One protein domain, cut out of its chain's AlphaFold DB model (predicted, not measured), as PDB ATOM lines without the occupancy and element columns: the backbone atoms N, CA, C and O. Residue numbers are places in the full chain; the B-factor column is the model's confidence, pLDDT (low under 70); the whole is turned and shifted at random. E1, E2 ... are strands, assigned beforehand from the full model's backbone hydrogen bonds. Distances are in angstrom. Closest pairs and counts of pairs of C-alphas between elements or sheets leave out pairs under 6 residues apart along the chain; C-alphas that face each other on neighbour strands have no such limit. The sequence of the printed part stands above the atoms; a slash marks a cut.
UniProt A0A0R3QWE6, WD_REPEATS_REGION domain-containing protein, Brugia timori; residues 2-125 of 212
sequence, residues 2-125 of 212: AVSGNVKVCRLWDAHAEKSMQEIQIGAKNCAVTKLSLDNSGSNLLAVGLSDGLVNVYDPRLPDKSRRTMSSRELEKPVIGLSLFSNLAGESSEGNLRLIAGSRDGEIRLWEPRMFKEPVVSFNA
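Overview. This is residues 2 to 125 of the 212 residues of the protein "WD_REPEATS_REGION domain-containing protein" of Brugia timori (UniProt A0A0R3QWE6). Three antiparallel sheets follow one another along the chain and spread like the blades of an open fan, as in part of a propeller: the hairpin E1 and E2, then E3 to E6, then E7 to E10. The two four-stranded blades are partly face to face, with E3 and E4 beside E7, and they spread apart toward E6 and E10, while the hairpin blade is only loosely placed beside them. The printed part has 124 residues with ten named strands, E1 to E10 in order, and no named helix; the class is all strand, though under half of the residues, 57, are in named strands. It is compact, with a radius of gyration of the C-alphas of 14.4 A and spans of 40 by 37 by 25 A.

Along the chain. E1, residues 9 to 14, begins with C-alpha 9 at (20.598, -43.062, 60.040) and is 16.2 A long; E2, residues 19 to 25, is 17.9 A long. The next sheet holds E3, residues 33 to 38, E4, residues 46 to 50, E5, residues 55 to 58, and E6, residues 68 to 72. E7, residues 79 to 86, is the longest strand by residues, and runs 20.6 A from C-alpha 79 at (21.051, -53.424, 46.363). E8, residues 97 to 103, measures 20.3 A. E9 is residues 107 to 111, and E10, residues 121 to 124, ends with C-alpha 124 at (16.952, -62.274, 36.773).

Arrangement. Residues 2 to 3 pair antiparallel with residues 11 to 12 of E1. In the hairpin E1 and E2, N 12 and O 22 are 2.8 A apart, within hydrogen-bond range. E2 and E5 are only just apart, their closest C-alphas 8.2 A from each other. E3, E4, E5 and E6 form a meander, each strand the antiparallel neighbour of the one before; N 47 and O 37 are 2.8 A apart, N 48 and O 56 2.8 A, and N 57 and O 70 3.0 A. This sheet is twisted, with C-alphas up to 4.2 A off its best plane. E7, E8, E9 and E10 form a second meander, with N 100 and O 83 2.9 A apart, N 101 and O 109 3.0 A, and N 108 and O 123 2.9 A. The two meanders make a sandwich, two sheets face to face, their best planes 29 degrees apart. The closest C-alphas of E3 and E7, those of Ser 37 and Ser 83, are 5.5 A apart; those of E4 and E7, Gly 49 and Val 79, are 5.4 A apart. E6 and E10 are apart.

Size, cuts and confidence. The C-alphas farthest apart, those of Ala 17 and Asn 124, are 43.0 A from each other. The printed part has no cut, and no link is long. The mean pLDDT of the printed part is 89.0; residues 27 to 29, 40 to 42 and 88 to 95 are under 70.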
ATOM      1  N   ALA A   2      17.407 -36.218  50.977       93.94
ATOM      2  CA  ALA A   2      17.692 -37.324  51.900       93.94
ATOM      3  C   ALA A   2      19.153 -37.773  51.756       93.94
ATOM      4  O   ALA A   2      19.652 -37.865  50.637       93.94
ATOM      5  N   VAL A   3      19.836 -38.044  52.872       95.69
ATOM      6  CA  VAL A   3      21.262 -38.412  52.888       95.69
ATOM      7  C   VAL A   3      21.499 -39.579  53.844       95.69
ATOM      8  O   VAL A   3      21.009 -39.577  54.973       95.69
ATOM      9  N   SER A   4      22.251 -40.585  53.401       95.31
ATOM     10  CA  SER A   4      22.704 -41.722  54.214       95.31
ATOM     11  C   SER A   4      23.941 -42.370  53.571       95.31
ATOM     12  O   SER A   4      24.478 -41.841  52.601       95.31
ATOM     13  N   GLY A   5      24.410 -43.492  54.114       93.56
ATOM     14  CA  GLY A   5      25.577 -44.222  53.618       93.56
ATOM     15  C   GLY A   5      26.006 -45.304  54.604       93.56
ATOM     16  O   GLY A   5      25.174 -46.066  55.094       93.56
ATOM     17  N   ASN A   6      27.293 -45.338  54.959       92.25
ATOM     18  CA  ASN A   6      27.811 -46.223  56.008       92.25
ATOM     19  C   ASN A   6      27.532 -45.676  57.425       92.25
ATOM     20  O   ASN A   6      28.433 -45.460  58.232       92.25
ATOM     21  N   VAL A   7      26.262 -45.382  57.696       91.44
ATOM     22  CA  VAL A   7      25.744 -44.876  58.970       91.44
ATOM     23  C   VAL A   7      24.385 -45.516  59.245       91.44
ATOM     24  O   VAL A   7      23.697 -45.962  58.334       91.44
ATOM     25  N   LYS A   8      23.959 -45.529  60.510       89.69
ATOM     26  CA  LYS A   8      22.688 -46.155  60.928       89.69
ATOM     27  C   LYS A   8      21.465 -45.252  60.760       89.69
ATOM     28  O   LYS A   8      20.376 -45.591  61.211       89.69
ATOM     29  N   VAL A   9      21.640 -44.083  60.153       92.81
ATOM     30  CA  VAL A   9      20.598 -43.062  60.040       92.81
ATOM     31  C   VAL A   9      20.484 -42.558  58.612       92.81
ATOM     32  O   VAL A   9      21.477 -42.437  57.895       92.81
ATOM     33  N   CYS A  10      19.267 -42.222  58.208       94.75
ATOM     34  CA  CYS A  10      19.019 -41.385  57.047       94.75
ATOM     35  C   CYS A  10      18.532 -40.022  57.532       94.75
ATOM     36  O   CYS A  10      17.586 -39.940  58.316       94.75
ATOM     37  N   ARG A  11      19.199 -38.953  57.097       95.12
ATOM     38  CA  ARG A  11      18.844 -37.578  57.449       95.12
ATOM     39  C   ARG A  11      18.027 -36.950  56.337       95.12
ATOM     40  O   ARG A  11      18.459 -36.953  55.184       95.12
ATOM     41  N   LEU A  12      16.895 -36.365  56.703       94.12
ATOM     42  CA  LEU A  12      16.131 -35.477  55.840       94.12
ATOM     43  C   LEU A  12      16.571 -34.038  56.092       94.12
ATOM     44  O   LEU A  12      16.598 -33.572  57.231       94.12
ATOM     45  N   TRP A  13      16.927 -33.354  55.013       94.25
ATOM     46  CA  TRP A  13      17.437 -31.990  55.001       94.25
ATOM     47  C   TRP A  13      16.509 -31.076  54.219       94.25
ATOM     48  O   TRP A  13      16.132 -31.392  53.082       94.25
ATOM     49  N   ASP A  14      16.215 -29.927  54.815       92.69
ATOM     50  CA  ASP A  14      15.666 -28.779  54.113       92.69
ATOM     51  C   ASP A  14      16.833 -27.957  53.570       92.69
ATOM     52  O   ASP A  14      17.630 -27.417  54.336       92.69
ATOM     53  N   ALA A  15      16.948 -27.901  52.245       92.06
ATOM     54  CA  ALA A  15      18.000 -27.133  51.595       92.06
ATOM     55  C   ALA A  15      17.737 -25.619  51.659       92.06
ATOM     56  O   ALA A  15      18.694 -24.860  51.696       92.06
ATOM     57  N   HIS A  16      16.473 -25.179  51.710       93.44
ATOM     58  CA  HIS A  16      16.135 -23.751  51.773       93.44
ATOM     59  C   HIS A  16      16.396 -23.178  53.163       93.44
ATOM     60  O   HIS A  16      16.843 -22.046  53.297       93.44
ATOM     61  N   ALA A  17      16.107 -23.964  54.200       95.00
ATOM     62  CA  ALA A  17      16.348 -23.576  55.588       95.00
ATOM     63  C   ALA A  17      17.728 -24.014  56.112       95.00
ATOM     64  O   ALA A  17      17.995 -23.837  57.299       95.00
ATOM     65  N   GLU A  18      18.553 -24.632  55.260       94.81
ATOM     66  CA  GLU A  18      19.902 -25.132  55.564       94.81
ATOM     67  C   GLU A  18      19.987 -25.959  56.861       94.81
ATOM     68  O   GLU A  18      20.951 -25.885  57.623       94.81
ATOM     69  N   LYS A  19      18.960 -26.772  57.137       94.44
ATOM     70  CA  LYS A  19      18.849 -27.508  58.403       94.44
ATOM     71  C   LYS A  19      18.400 -28.947  58.221       94.44
ATOM     72  O   LYS A  19      17.612 -29.280  57.328       94.44
ATOM     73  N   SER A  20      18.857 -29.807  59.126       93.06
ATOM     74  CA  SER A  20      18.303 -31.148  59.267       93.06
ATOM     75  C   SER A  20      16.894 -31.046  59.848       93.06
ATOM     76  O   SER A  20      16.660 -30.441  60.892       93.06
ATOM     77  N   MET A  21      15.925 -31.621  59.142       92.38
ATOM     78  CA  MET A  21      14.534 -31.658  59.587       92.38
ATOM     79  C   MET A  21      14.274 -32.865  60.480       92.38
ATOM     80  O   MET A  21      13.532 -32.775  61.452       92.38
ATOM     81  N   GLN A  22      14.843 -34.013  60.111       93.06
ATOM     82  CA  GLN A  22      14.497 -35.288  60.721       93.06
ATOM     83  C   GLN A  22      15.614 -36.311  60.531       93.06
ATOM     84  O   GLN A  22      16.240 -36.375  59.471       93.06
ATOM     85  N   GLU A  23      15.819 -37.158  61.535       93.81
ATOM     86  CA  GLU A  23      16.664 -38.345  61.426       93.81
ATOM     87  C   GLU A  23      15.799 -39.605  61.509       93.81
ATOM     88  O   GLU A  23      14.976 -39.769  62.409       93.81
ATOM     89  N   ILE A  24      15.973 -40.506  60.546       94.25
ATOM     90  CA  ILE A  24      15.267 -41.782  60.463       94.25
ATOM     91  C   ILE A  24      16.259 -42.891  60.785       94.25
ATOM     92  O   ILE A  24      17.268 -43.047  60.098       94.25
ATOM     93  N   GLN A  25      15.959 -43.684  61.813       92.44
ATOM     94  CA  GLN A  25      16.780 -44.832  62.182       92.44
ATOM     95  C   GLN A  25      16.640 -45.947  61.137       92.44
ATOM     96  O   GLN A  25      15.580 -46.559  60.948       92.44
ATOM     97  N   ILE A  26      17.746 -46.244  60.464       89.38
ATOM     98  CA  ILE A  26      17.866 -47.361  59.538       89.38
ATOM     99  C   ILE A  26      18.352 -48.547  60.363       89.38
ATOM    100  O   ILE A  26      19.537 -48.699  60.635       89.38
ATOM    101  N   GLY A  27      17.404 -49.338  60.868       68.06
ATOM    102  CA  GLY A  27      17.642 -50.413  61.838       68.06
ATOM    103  C   GLY A  27      18.416 -51.630  61.318       68.06
ATOM    104  O   GLY A  27      17.966 -52.749  61.539       68.06
ATOM    105  N   ALA A  28      19.554 -51.436  60.655       65.88
ATOM    106  CA  ALA A  28      20.452 -52.503  60.239       65.88
ATOM    107  C   ALA A  28      21.730 -52.492  61.091       65.88
ATOM    108  O   ALA A  28      22.492 -51.523  61.113       65.88
ATOM    109  N   LYS A  29      21.973 -53.584  61.825       67.75
ATOM    110  CA  LYS A  29      23.297 -53.867  62.396       67.75
ATOM    111  C   LYS A  29      24.178 -54.377  61.245       67.75
ATOM    112  O   LYS A  29      23.766 -55.278  60.527       67.75
ATOM    113  N   ASN A  30      25.364 -53.792  61.075       77.38
ATOM    114  CA  ASN A  30      26.399 -54.208  60.111       77.38
ATOM    115  C   ASN A  30      26.042 -54.135  58.610       77.38
ATOM    116  O   ASN A  30      26.643 -54.859  57.823       77.38
ATOM    117  N   CYS A  31      25.122 -53.260  58.192       86.88
ATOM    118  CA  CYS A  31      24.826 -53.042  56.768       86.88
ATOM    119  C   CYS A  31      24.817 -51.543  56.449       86.88
ATOM    120  O   CYS A  31      24.325 -50.748  57.251       86.88
ATOM    121  N   ALA A  32      25.354 -51.167  55.290       93.94
ATOM    122  CA  ALA A  32      25.379 -49.787  54.814       93.94
ATOM    123  C   ALA A  32      24.199 -49.522  53.872       93.94
ATOM    124  O   ALA A  32      23.753 -50.419  53.154       93.94
ATOM    125  N   VAL A  33      23.720 -48.280  53.843       96.44
ATOM    126  CA  VAL A  33      22.763 -47.834  52.827       96.44
ATOM    127  C   VAL A  33      23.492 -47.677  51.495       96.44
ATOM    128  O   VAL A  33      24.444 -46.904  51.397       96.44
ATOM    129  N   THR A  34      23.039 -48.397  50.468       96.56
ATOM    130  CA  THR A  34      23.639 -48.385  49.122       96.56
ATOM    131  C   THR A  34      22.809 -47.605  48.111       96.56
ATOM    132  O   THR A  34      23.358 -47.109  47.118       96.56
ATOM    133  N   LYS A  35      21.494 -47.500  48.342       97.06
ATOM    134  CA  LYS A  35      20.548 -46.771  47.492       97.06
ATOM    135  C   LYS A  35      19.453 -46.108  48.320       97.06
ATOM    136  O   LYS A  35      18.994 -46.652  49.322       97.06
ATOM    137  N   LEU A  36      19.022 -44.938  47.860       96.81
ATOM    138  CA  LEU A  36      17.895 -44.181  48.393       96.81
ATOM    139  C   LEU A  36      17.000 -43.775  47.225       96.81
ATOM    140  O   LEU A  36      17.510 -43.358  46.187       96.81
ATOM    141  N   SER A  37      15.687 -43.855  47.411       95.62
ATOM    142  CA  SER A  37      14.716 -43.284  46.479       95.62
ATOM    143  C   SER A  37      13.623 -42.585  47.270       95.62
ATOM    144  O   SER A  37      13.059 -43.161  48.197       95.62
ATOM    145  N   LEU A  38      13.333 -41.341  46.903       92.31
ATOM    146  CA  LEU A  38      12.190 -40.594  47.418       92.31
ATOM    147  C   LEU A  38      11.060 -40.667  46.399       92.31
ATOM    148  O   LEU A  38      11.317 -40.630  45.198       92.31
ATOM    149  N   ASP A  39       9.828 -40.763  46.883       86.88
ATOM    150  CA  ASP A  39       8.668 -40.583  46.023       86.88
ATOM    151  C   ASP A  39       8.449 -39.095  45.715       86.88
ATOM    152  O   ASP A  39       8.260 -38.282  46.621       86.88
ATOM    153  N   ASN A  40       8.412 -38.764  44.425       69.75
ATOM    154  CA  ASN A  40       8.179 -37.406  43.935       69.75
ATOM    155  C   ASN A  40       6.691 -37.110  43.661       69.75
ATOM    156  O   ASN A  40       6.356 -35.976  43.328       69.75
ATOM    157  N   SER A  41       5.800 -38.099  43.789       68.75
ATOM    158  CA  SER A  41       4.362 -37.965  43.493       68.75
ATOM    159  C   SER A  41       3.511 -37.444  44.661       68.75
ATOM    160  O   SER A  41       2.308 -37.241  44.513       68.75
ATOM    161  N   GLY A  42       4.132 -37.177  45.816       66.56
ATOM    162  CA  GLY A  42       3.493 -36.545  46.976       66.56
ATOM    163  C   GLY A  42       3.207 -37.483  48.149       66.56
ATOM    164  O   GLY A  42       2.765 -37.017  49.202       66.56
ATOM    165  N   SER A  43       3.505 -38.785  48.047       70.56
ATOM    166  CA  SER A  43       3.407 -39.683  49.206       70.56
ATOM    167  C   SER A  43       4.526 -39.447  50.228       70.56
ATOM    168  O   SER A  43       4.388 -39.872  51.373       70.56
ATOM    169  N   ASN A  44       5.592 -38.727  49.847       83.94
ATOM    170  CA  ASN A  44       6.752 -38.388  50.684       83.94
ATOM    171  C   ASN A  44       7.430 -39.610  51.319       83.94
ATOM    172  O   ASN A  44       8.071 -39.503  52.364       83.94
ATOM    173  N   LEU A  45       7.285 -40.778  50.700       93.38
ATOM    174  CA  LEU A  45       7.886 -42.016  51.168       93.38
ATOM    175  C   LEU A  45       9.371 -42.081  50.798       93.38
ATOM    176  O   LEU A  45       9.800 -41.595  49.751       93.38
ATOM    177  N   LEU A  46      10.145 -42.724  51.669       95.31
ATOM    178  CA  LEU A  46      11.571 -42.966  51.499       95.31
ATOM    179  C   LEU A  46      11.828 -44.469  51.392       95.31
ATOM    180  O   LEU A  46      11.704 -45.194  52.379       95.31
ATOM    181  N   ALA A  47      12.248 -44.929  50.221       96.56
ATOM    182  CA  ALA A  47      12.787 -46.267  50.034       96.56
ATOM    183  C   ALA A  47      14.300 -46.285  50.292       96.56
ATOM    184  O   ALA A  47      15.035 -45.379  49.889       96.56
ATOM    185  N   VAL A  48      14.766 -47.345  50.949       97.19
ATOM    186  CA  VAL A  48      16.159 -47.553  51.347       97.19
ATOM    187  C   VAL A  48      16.582 -48.967  50.968       97.19
ATOM    188  O   VAL A  48      15.979 -49.934  51.430       97.19
ATOM    189  N   GLY A  49      17.632 -49.076  50.158       97.12
ATOM    190  CA  GLY A  49      18.282 -50.333  49.792       97.12
ATOM    191  C   GLY A  49      19.607 -50.481  50.531       97.12
ATOM    192  O   GLY A  49      20.361 -49.509  50.653       97.12
ATOM    193  N   LEU A  50      19.870 -51.679  51.051       96.50
ATOM    194  CA  LEU A  50      21.034 -51.966  51.884       96.50
ATOM    195  C   LEU A  50      22.050 -52.891  51.203       96.50
ATOM    196  O   LEU A  50      21.762 -53.605  50.240       96.50
ATOM    197  N   SER A  51      23.260 -52.908  51.758       95.75
ATOM    198  CA  SER A  51      24.359 -53.766  51.309       95.75
ATOM    199  C   SER A  51      24.128 -55.263  51.545       95.75
ATOM    200  O   SER A  51      24.846 -56.067  50.965       95.75
ATOM    201  N   ASP A  52      23.165 -55.648  52.382       93.69
ATOM    202  CA  ASP A  52      22.781 -57.045  52.640       93.69
ATOM    203  C   ASP A  52      21.543 -57.493  51.843       93.69
ATOM    204  O   ASP A  52      20.993 -58.551  52.133       93.69
ATOM    205  N   GLY A  53      21.073 -56.675  50.893       94.50
ATOM    206  CA  GLY A  53      19.887 -56.969  50.083       94.50
ATOM    207  C   GLY A  53      18.555 -56.588  50.732       94.50
ATOM    208  O   GLY A  53      17.510 -56.663  50.088       94.50
ATOM    209  N   LEU A  54      18.555 -56.104  51.980       95.25
ATOM    210  CA  LEU A  54      17.325 -55.629  52.606       95.25
ATOM    211  C   LEU A  54      16.815 -54.355  51.911       95.25
ATOM    212  O   LEU A  54      17.565 -53.399  51.686       95.25
ATOM    213  N   VAL A  55      15.510 -54.319  51.653       96.44
ATOM    214  CA  VAL A  55      14.797 -53.157  51.116       96.44
ATOM    215  C   VAL A  55      13.733 -52.723  52.119       96.44
ATOM    216  O   VAL A  55      12.863 -53.505  52.500       96.44
ATOM    217  N   ASN A  56      13.792 -51.467  52.556       95.88
ATOM    218  CA  ASN A  56      12.828 -50.884  53.485       95.88
ATOM    219  C   ASN A  56      12.135 -49.673  52.863       95.88
ATOM    220  O   ASN A  56      12.766 -48.916  52.130       95.88
ATOM    221  N   VAL A  57      10.878 -49.436  53.237       96.06
ATOM    222  CA  VAL A  57      10.188 -48.163  52.974       96.06
ATOM    223  C   VAL A  57       9.815 -47.518  54.295       96.06
ATOM    224  O   VAL A  57       9.378 -48.184  55.238       96.06
ATOM    225  N   TYR A  58      10.021 -46.211  54.355       95.38
ATOM    226  CA  TYR A  58       9.755 -45.376  55.505       95.38
ATOM    227  C   TYR A  58       8.783 -44.256  55.139       95.38
ATOM    228  O   TYR A  58       8.963 -43.592  54.121       95.38
ATOM    229  N   ASP A  59       7.797 -44.013  55.997       93.88
ATOM    230  CA  ASP A  59       6.933 -42.837  55.921       93.88
ATOM    231  C   ASP A  59       7.350 -41.811  56.986       93.88
ATOM    232  O   ASP A  59       7.008 -41.975  58.160       93.88
ATOM    233  N   PRO A  60       8.082 -40.743  56.620       92.31
ATOM    234  CA  PRO A  60       8.617 -39.771  57.575       92.31
ATOM    235  C   PRO A  60       7.541 -39.051  58.396       92.31
ATOM    236  O   PRO A  60       7.850 -38.520  59.463       92.31
ATOM    237  N   ARG A  61       6.285 -39.059  57.939       91.00
ATOM    238  CA  ARG A  61       5.152 -38.430  58.633       91.00
ATOM    239  C   ARG A  61       4.689 -39.250  59.836       91.00
ATOM    240  O   ARG A  61       4.019 -38.718  60.717       91.00
ATOM    241  N   LEU A  62       5.030 -40.538  59.879       93.75
ATOM    242  CA  LEU A  62       4.639 -41.435  60.958       93.75
ATOM    243  C   LEU A  62       5.593 -41.350  62.169       93.75
ATOM    244  O   LEU A  62       6.793 -41.055  62.022       93.75
ATOM    245  N   PRO A  63       5.089 -41.660  63.383       93.19
ATOM    246  CA  PRO A  63       5.914 -41.814  64.579       93.19
ATOM    247  C   PRO A  63       7.004 -42.875  64.405       93.19
ATOM    248  O   PRO A  63       6.827 -43.847  63.673       93.19
ATOM    249  N   ASP A  64       8.111 -42.750  65.139       89.44
ATOM    250  CA  ASP A  64       9.305 -43.596  64.970       89.44
ATOM    251  C   ASP A  64       9.016 -45.109  64.981       89.44
ATOM    252  O   ASP A  64       9.595 -45.854  64.193       89.44
ATOM    253  N   LYS A  65       8.087 -45.566  65.833       89.38
ATOM    254  CA  LYS A  65       7.735 -46.991  65.977       89.38
ATOM    255  C   LYS A  65       7.030 -47.585  64.754       89.38
ATOM    256  O   LYS A  65       7.154 -48.782  64.522       89.38
ATOM    257  N   SER A  66       6.295 -46.775  63.997       92.38
ATOM    258  CA  SER A  66       5.543 -47.191  62.804       92.38
ATOM    259  C   SER A  66       6.099 -46.585  61.517       92.38
ATOM    260  O   SER A  66       5.542 -46.796  60.444       92.38
ATOM    261  N   ARG A  67       7.220 -45.855  61.606       93.44
ATOM    262  CA  ARG A  67       7.834 -45.171  60.469       93.44
ATOM    263  C   ARG A  67       8.240 -46.128  59.362       93.44
ATOM    264  O   ARG A  67       8.127 -45.766  58.200       93.44
ATOM    265  N   ARG A  68       8.720 -47.327  59.702       94.88
ATOM    266  CA  ARG A  68       9.019 -48.370  58.715       94.88
ATOM    267  C   ARG A  68       7.718 -49.058  58.309       94.88
ATOM    268  O   ARG A  68       7.187 -49.856  59.076       94.88
ATOM    269  N   THR A  69       7.233 -48.757  57.111       94.44
ATOM    270  CA  THR A  69       5.972 -49.288  56.573       94.44
ATOM    271  C   THR A  69       6.164 -50.579  55.779       94.44
ATOM    272  O   THR A  69       5.245 -51.388  55.719       94.44
ATOM    273  N   MET A  70       7.362 -50.807  55.231       94.69
ATOM    274  CA  MET A  70       7.738 -52.031  54.513       94.69
ATOM    275  C   MET A  70       9.157 -52.471  54.886       94.69
ATOM    276  O   MET A  70      10.039 -51.636  55.100       94.69
ATOM    277  N   SER A  71       9.368 -53.789  54.920       94.62
ATOM    278  CA  SER A  71      10.672 -54.444  55.074       94.62
ATOM    279  C   SER A  71      10.673 -55.758  54.295       94.62
ATOM    280  O   SER A  71       9.910 -56.658  54.637       94.62
ATOM    281  N   SER A  72      11.546 -55.887  53.299       94.56
ATOM    282  CA  SER A  72      11.698 -57.089  52.472       94.56
ATOM    283  C   SER A  72      13.153 -57.561  52.459       94.56
ATOM    284  O   SER A  72      14.061 -56.757  52.250       94.56
ATOM    285  N   ARG A  73      13.374 -58.860  52.708       92.75
ATOM    286  CA  ARG A  73      14.691 -59.543  52.705       92.75
ATOM    287  C   ARG A  73      14.745 -60.599  51.604       92.75
ATOM    288  O   ARG A  73      15.131 -61.741  51.801       92.75
ATOM    289  N   GLU A  74      14.240 -60.210  50.456       93.81
ATOM    290  CA  GLU A  74      14.075 -61.094  49.318       93.81
ATOM    291  C   GLU A  74      15.293 -61.107  48.387       93.81
ATOM    292  O   GLU A  74      15.512 -62.084  47.683       93.81
ATOM    293  N   LEU A  75      16.100 -60.047  48.411       95.06
ATOM    294  CA  LEU A  75      17.383 -59.995  47.720       95.06
ATOM    295  C   LEU A  75      18.489 -60.444  48.682       95.06
ATOM    296  O   LEU A  75      18.494 -60.052  49.850       95.06
ATOM    297  N   GLU A  76      19.430 -61.248  48.190       94.06
ATOM    298  CA  GLU A  76      20.521 -61.819  49.001       94.06
ATOM    299  C   GLU A  76      21.843 -61.048  48.862       94.06
ATOM    300  O   GLU A  76      22.792 -61.253  49.624       94.06
ATOM    301  N   LYS A  77      21.923 -60.155  47.872       95.56
ATOM    302  CA  LYS A  77      23.125 -59.401  47.503       95.56
ATOM    303  C   LYS A  77      22.897 -57.894  47.629       95.56
ATOM    304  O   LYS A  77      21.748 -57.456  47.675       95.56
ATOM    305  N   PRO A  78      23.969 -57.074  47.657       96.00
ATOM    306  CA  PRO A  78      23.839 -55.626  47.781       96.00
ATOM    307  C   PRO A  78      22.856 -55.039  46.771       96.00
ATOM    308  O   PRO A  78      22.944 -55.345  45.579       96.00
ATOM    309  N   VAL A  79      21.965 -54.163  47.239       97.44
ATOM    310  CA  VAL A  79      21.051 -53.424  46.363       97.44
ATOM    311  C   VAL A  79      21.862 -52.423  45.538       97.44
ATOM    312  O   VAL A  79      22.508 -51.527  46.092       97.44
ATOM    313  N   ILE A  80      21.826 -52.568  44.216       97.25
ATOM    314  CA  ILE A  80      22.567 -51.745  43.244       97.25
ATOM    315  C   ILE A  80      21.668 -50.792  42.454       97.25
ATOM    316  O   ILE A  80      22.177 -49.881  41.809       97.25
ATOM    317  N   GLY A  81      20.351 -50.940  42.558       97.44
ATOM    318  CA  GLY A  81      19.392 -49.983  42.025       97.44
ATOM    319  C   GLY A  81      18.094 -50.020  42.815       97.44
ATOM    320  O   GLY A  81      17.713 -51.054  43.361       97.44
ATOM    321  N   LEU A  82      17.449 -48.864  42.915       97.62
ATOM    322  CA  LEU A  82      16.229 -48.673  43.687       97.62
ATOM    323  C   LEU A  82      15.438 -47.519  43.077       97.62
ATOM    324  O   LEU A  82      16.003 -46.447  42.865       97.62
ATOM    325  N   SER A  83      14.149 -47.720  42.828       95.69
ATOM    326  CA  SER A  83      13.258 -46.665  42.351       95.69
ATOM    327  C   SER A  83      11.876 -46.817  42.972       95.69
ATOM    328  O   SER A  83      11.299 -47.904  42.953       95.69
ATOM    329  N   LEU A  84      11.367 -45.727  43.538       94.31
ATOM    330  CA  LEU A  84      10.035 -45.616  44.121       94.31
ATOM    331  C   LEU A  84       9.259 -44.564  43.333       94.31
ATOM    332  O   LEU A  84       9.677 -43.408  43.284       94.31
ATOM    333  N   PHE A  85       8.150 -44.960  42.718       90.81
ATOM    334  CA  PHE A  85       7.359 -44.079  41.862       90.81
ATOM    335  C   PHE A  85       5.891 -44.505  41.830       90.81
ATOM    336  O   PHE A  85       5.568 -45.676  42.019       90.81
ATOM    337  N   SER A  86       4.988 -43.564  41.578       85.00
ATOM    338  CA  SER A  86       3.596 -43.858  41.231       85.00
ATOM    339  C   SER A  86       3.432 -43.895  39.715       85.00
ATOM    340  O   SER A  86       4.004 -43.053  39.018       85.00
ATOM    341  N   ASN A  87       2.599 -44.794  39.195       70.56
ATOM    342  CA  ASN A  87       2.175 -44.692  37.797       70.56
ATOM    343  C   ASN A  87       1.381 -43.391  37.568       70.56
ATOM    344  O   ASN A  87       0.625 -42.957  38.440       70.56
ATOM    345  N   LEU A  88       1.579 -42.757  36.408       56.75
ATOM    346  CA  LEU A  88       0.859 -41.541  36.024       56.75
ATOM    347  C   LEU A  88      -0.642 -41.834  35.877       56.75
ATOM    348  O   LEU A  88      -1.035 -42.895  35.395       56.75
ATOM    349  N   ALA A  89      -1.474 -40.881  36.300       45.56
ATOM    350  CA  ALA A  89      -2.926 -40.962  36.194       45.56
ATOM    351  C   ALA A  89      -3.355 -41.100  34.720       45.56
ATOM    352  O   ALA A  89      -3.072 -40.220  33.911       45.56
ATOM    353  N   GLY A  90      -4.032 -42.198  34.376       50.31
ATOM    354  CA  GLY A  90      -4.521 -42.448  33.014       50.31
ATOM    355  C   GLY A  90      -4.966 -43.887  32.761       50.31
ATOM    356  O   GLY A  90      -5.901 -44.105  31.998       50.31
ATOM    357  N   GLU A  91      -4.376 -44.860  33.457       49.88
ATOM    358  CA  GLU A  91      -4.904 -46.226  33.520       49.88
ATOM    359  C   GLU A  91      -5.769 -46.380  34.775       49.88
ATOM    360  O   GLU A  91      -5.424 -45.909  35.855       49.88
ATOM    361  N   SER A  92      -6.945 -46.972  34.602       43.09
ATOM    362  CA  SER A  92      -8.125 -46.944  35.475       43.09
ATOM    363  C   SER A  92      -8.011 -47.695  36.814       43.09
ATOM    364  O   SER A  92      -8.937 -48.388  37.226       43.09
ATOM    365  N   SER A  93      -6.905 -47.546  37.530       46.22
ATOM    366  CA  SER A  93      -6.796 -47.919  38.939       46.22
ATOM    367  C   SER A  93      -5.998 -46.840  39.650       46.22
ATOM    368  O   SER A  93      -4.967 -46.421  39.129       46.22
ATOM    369  N   GLU A  94      -6.479 -46.388  40.808       49.12
ATOM    370  CA  GLU A  94      -5.774 -45.505  41.744       49.12
ATOM    371  C   GLU A  94      -4.249 -45.660  41.656       49.12
ATOM    372  O   GLU A  94      -3.754 -46.783  41.657       49.12
ATOM    373  N   GLY A  95      -3.517 -44.546  41.546       58.59
ATOM    374  CA  GLY A  95      -2.069 -44.513  41.320       58.59
ATOM    375  C   GLY A  95      -1.297 -45.490  42.206       58.59
ATOM    376  O   GLY A  95      -0.938 -45.176  43.343       58.59
ATOM    377  N   ASN A  96      -1.043 -46.685  41.670       77.38
ATOM    378  CA  ASN A  96      -0.388 -47.746  42.406       77.38
ATOM    379  C   ASN A  96       1.078 -47.367  42.565       77.38
ATOM    380  O   ASN A  96       1.816 -47.207  41.591       77.38
ATOM    381  N   LEU A  97       1.486 -47.195  43.818       87.44
ATOM    382  CA  LEU A  97       2.874 -46.985  44.175       87.44
ATOM    383  C   LEU A  97       3.657 -48.257  43.841       87.44
ATOM    384  O   LEU A  97       3.284 -49.357  44.249       87.44
ATOM    385  N   ARG A  98       4.751 -48.109  43.107       91.81
ATOM    386  CA  ARG A  98       5.628 -49.197  42.685       91.81
ATOM    387  C   ARG A  98       7.014 -48.963  43.263       91.81
ATOM    388  O   ARG A  98       7.535 -47.849  43.243       91.81
ATOM    389  N   LEU A  99       7.598 -50.028  43.791       95.25
ATOM    390  CA  LEU A  99       8.973 -50.065  44.261       95.25
ATOM    391  C   LEU A  99       9.719 -51.119  43.466       95.25
ATOM    392  O   LEU A  99       9.327 -52.278  43.484       95.25
ATOM    393  N   ILE A 100      10.802 -50.725  42.813       96.81
ATOM    394  CA  ILE A 100      11.688 -51.640  42.099       96.81
ATOM    395  C   ILE A 100      13.035 -51.617  42.790       96.81
ATOM    396  O   ILE A 100      13.583 -50.538  43.029       96.81
ATOM    397  N   ALA A 101      13.577 -52.792  43.082       98.06
ATOM    398  CA  ALA A 101      14.951 -52.940  43.531       98.06
ATOM    399  C   ALA A 101      15.651 -54.030  42.725       98.06
ATOM    400  O   ALA A 101      15.034 -55.026  42.350       98.06
ATOM    401  N   GLY A 102      16.943 -53.830  42.489       97.75
ATOM    402  CA  GLY A 102      17.809 -54.830  41.883       97.75
ATOM    403  C   GLY A 102      19.066 -55.021  42.705       97.75
ATOM    404  O   GLY A 102      19.618 -54.053  43.247       97.75
ATOM    405  N   SER A 103      19.516 -56.264  42.798       96.88
ATOM    406  CA  SER A 103      20.740 -56.644  43.492       96.88
ATOM    407  C   SER A 103      21.844 -57.080  42.535       96.88
ATOM    408  O   SER A 103      21.642 -57.298  41.341       96.88
ATOM    409  N   ARG A 104      23.062 -57.142  43.075       95.75
ATOM    410  CA  ARG A 104      24.286 -57.429  42.317       95.75
ATOM    411  C   ARG A 104      24.272 -58.776  41.579       95.75
ATOM    412  O   ARG A 104      24.886 -58.883  40.522       95.75
ATOM    413  N   ASP A 105      23.571 -59.778  42.105       94.44
ATOM    414  CA  ASP A 105      23.371 -61.100  41.481       94.44
ATOM    415  C   ASP A 105      22.487 -61.086  40.231       94.44
ATOM    416  O   ASP A 105      22.428 -62.095  39.524       94.44
ATOM    417  N   GLY A 106      21.830 -59.966  39.930       94.25
ATOM    418  CA  GLY A 106      20.905 -59.849  38.811       94.25
ATOM    419  C   GLY A 106      19.444 -60.014  39.183       94.25
ATOM    420  O   GLY A 106      18.607 -59.831  38.305       94.25
ATOM    421  N   GLU A 107      19.126 -60.336  40.438       96.19
ATOM    422  CA  GLU A 107      17.739 -60.420  40.888       96.19
ATOM    423  C   GLU A 107      17.110 -59.026  40.897       96.19
ATOM    424  O   GLU A 107      17.620 -58.093  41.522       96.19
ATOM    425  N   ILE A 108      15.988 -58.886  40.194       97.19
ATOM    426  CA  ILE A 108      15.192 -57.664  40.126       97.19
ATOM    427  C   ILE A 108      13.786 -58.001  40.578       97.19
ATOM    428  O   ILE A 108      13.162 -58.946  40.093       97.19
ATOM    429  N   ARG A 109      13.285 -57.203  41.517       97.25
ATOM    430  CA  ARG A 109      11.969 -57.386  42.111       97.25
ATOM    431  C   ARG A 109      11.197 -56.082  42.110       97.25
ATOM    432  O   ARG A 109      11.745 -55.008  42.368       97.25
ATOM    433  N   LEU A 110       9.910 -56.207  41.822       96.06
ATOM    434  CA  LEU A 110       8.936 -55.132  41.854       96.06
ATOM    435  C   LEU A 110       7.909 -55.444  42.938       96.06
ATOM    436  O   LEU A 110       7.304 -56.512  42.928       96.06
ATOM    437  N   TRP A 111       7.647 -54.489  43.822       95.19
ATOM    438  CA  TRP A 111       6.599 -54.573  44.835       95.19
ATOM    439  C   TRP A 111       5.598 -53.440  44.686       95.19
ATOM    440  O   TRP A 111       5.903 -52.348  44.202       95.19
ATOM    441  N   GLU A 112       4.412 -53.685  45.225       91.56
ATOM    442  CA  GLU A 112       3.535 -52.627  45.686       91.56
ATOM    443  C   GLU A 112       3.788 -52.411  47.187       91.56
ATOM    444  O   GLU A 112       3.510 -53.314  47.976       91.56
ATOM    445  N   PRO A 113       4.296 -51.248  47.641       90.31
ATOM    446  CA  PRO A 113       4.691 -51.065  49.044       90.31
ATOM    447  C   PRO A 113       3.562 -51.198  50.070       90.31
ATOM    448  O   PRO A 113       3.834 -51.285  51.262       90.31
ATOM    449  N   ARG A 114       2.298 -51.192  49.632       87.50
ATOM    450  CA  ARG A 114       1.124 -51.449  50.481       87.50
ATOM    451  C   ARG A 114       0.785 -52.943  50.584       87.50
ATOM    452  O   ARG A 114       0.123 -53.346  51.534       87.50
ATOM    453  N   MET A 115       1.273 -53.758  49.649       87.81
ATOM    454  CA  MET A 115       1.044 -55.203  49.539       87.81
ATOM    455  C   MET A 115       2.367 -55.936  49.271       87.81
ATOM    456  O   MET A 115       2.535 -56.626  48.276       87.81
ATOM    457  N   PHE A 116       3.336 -55.764  50.170       87.12
ATOM    458  CA  PHE A 116       4.736 -56.141  49.939       87.12
ATOM    459  C   PHE A 116       5.127 -57.547  50.418       87.12
ATOM    460  O   PHE A 116       6.316 -57.846  50.503       87.12
ATOM    461  N   LYS A 117       4.155 -58.391  50.792       89.44
ATOM    462  CA  LYS A 117       4.438 -59.755  51.279       89.44
ATOM    463  C   LYS A 117       5.110 -60.621  50.218       89.44
ATOM    464  O   LYS A 117       5.906 -61.475  50.580       89.44
ATOM    465  N   GLU A 118       4.761 -60.390  48.959       89.81
ATOM    466  CA  GLU A 118       5.333 -61.046  47.790       89.81
ATOM    467  C   GLU A 118       5.565 -59.982  46.704       89.81
ATOM    468  O   GLU A 118       4.850 -58.970  46.669       89.81
ATOM    469  N   PRO A 119       6.573 -60.156  45.837       93.12
ATOM    470  CA  PRO A 119       6.803 -59.260  44.718       93.12
ATOM    471  C   PRO A 119       5.730 -59.479  43.648       93.12
ATOM    472  O   PRO A 119       5.323 -60.602  43.366       93.12
ATOM    473  N   VAL A 120       5.301 -58.395  43.005       93.31
ATOM    474  CA  VAL A 120       4.394 -58.441  41.848       93.31
ATOM    475  C   VAL A 120       5.113 -59.028  40.634       93.31
ATOM    476  O   VAL A 120       4.519 -59.764  39.854       93.31
ATOM    477  N   VAL A 121       6.399 -58.698  40.475       94.81
ATOM    478  CA  VAL A 121       7.261 -59.208  39.403       94.81
ATOM    479  C   VAL A 121       8.622 -59.551  39.994       94.81
ATOM    480  O   VAL A 121       9.164 -58.788  40.796       94.81
ATOM    481  N   SER A 122       9.182 -60.681  39.573       95.69
ATOM    482  CA  SER A 122      10.543 -61.100  39.900       95.69
ATOM    483  C   SER A 122      11.188 -61.710  38.663       95.69
ATOM    484  O   SER A 122      10.590 -62.575  38.023       95.69
ATOM    485  N   PHE A 123      12.399 -61.280  38.327       95.88
ATOM    486  CA  PHE A 123      13.179 -61.853  37.230       95.88
ATOM    487  C   PHE A 123      14.678 -61.657  37.465       95.88
ATOM    488  O   PHE A 123      15.085 -60.828  38.279       95.88
ATOM    489  N   ASN A 124      15.501 -62.410  36.733       94.62
ATOM    490  CA  ASN A 124      16.952 -62.274  36.773       94.62
ATOM    491  C   ASN A 124      17.465 -61.656  35.462       94.62
ATOM    492  O   ASN A 124      17.183 -62.167  34.378       94.62
ATOM    493  N   ALA A 125      18.209 -60.553  35.559       92.75
ATOM    494  CA  ALA A 125      18.766 -59.832  34.414       92.75
ATOM    495  C   ALA A 125      20.154 -60.338  33.967       92.75
ATOM    496  O   ALA A 125      20.604 -60.018  32.858       92.75
TER     497      ALA A 125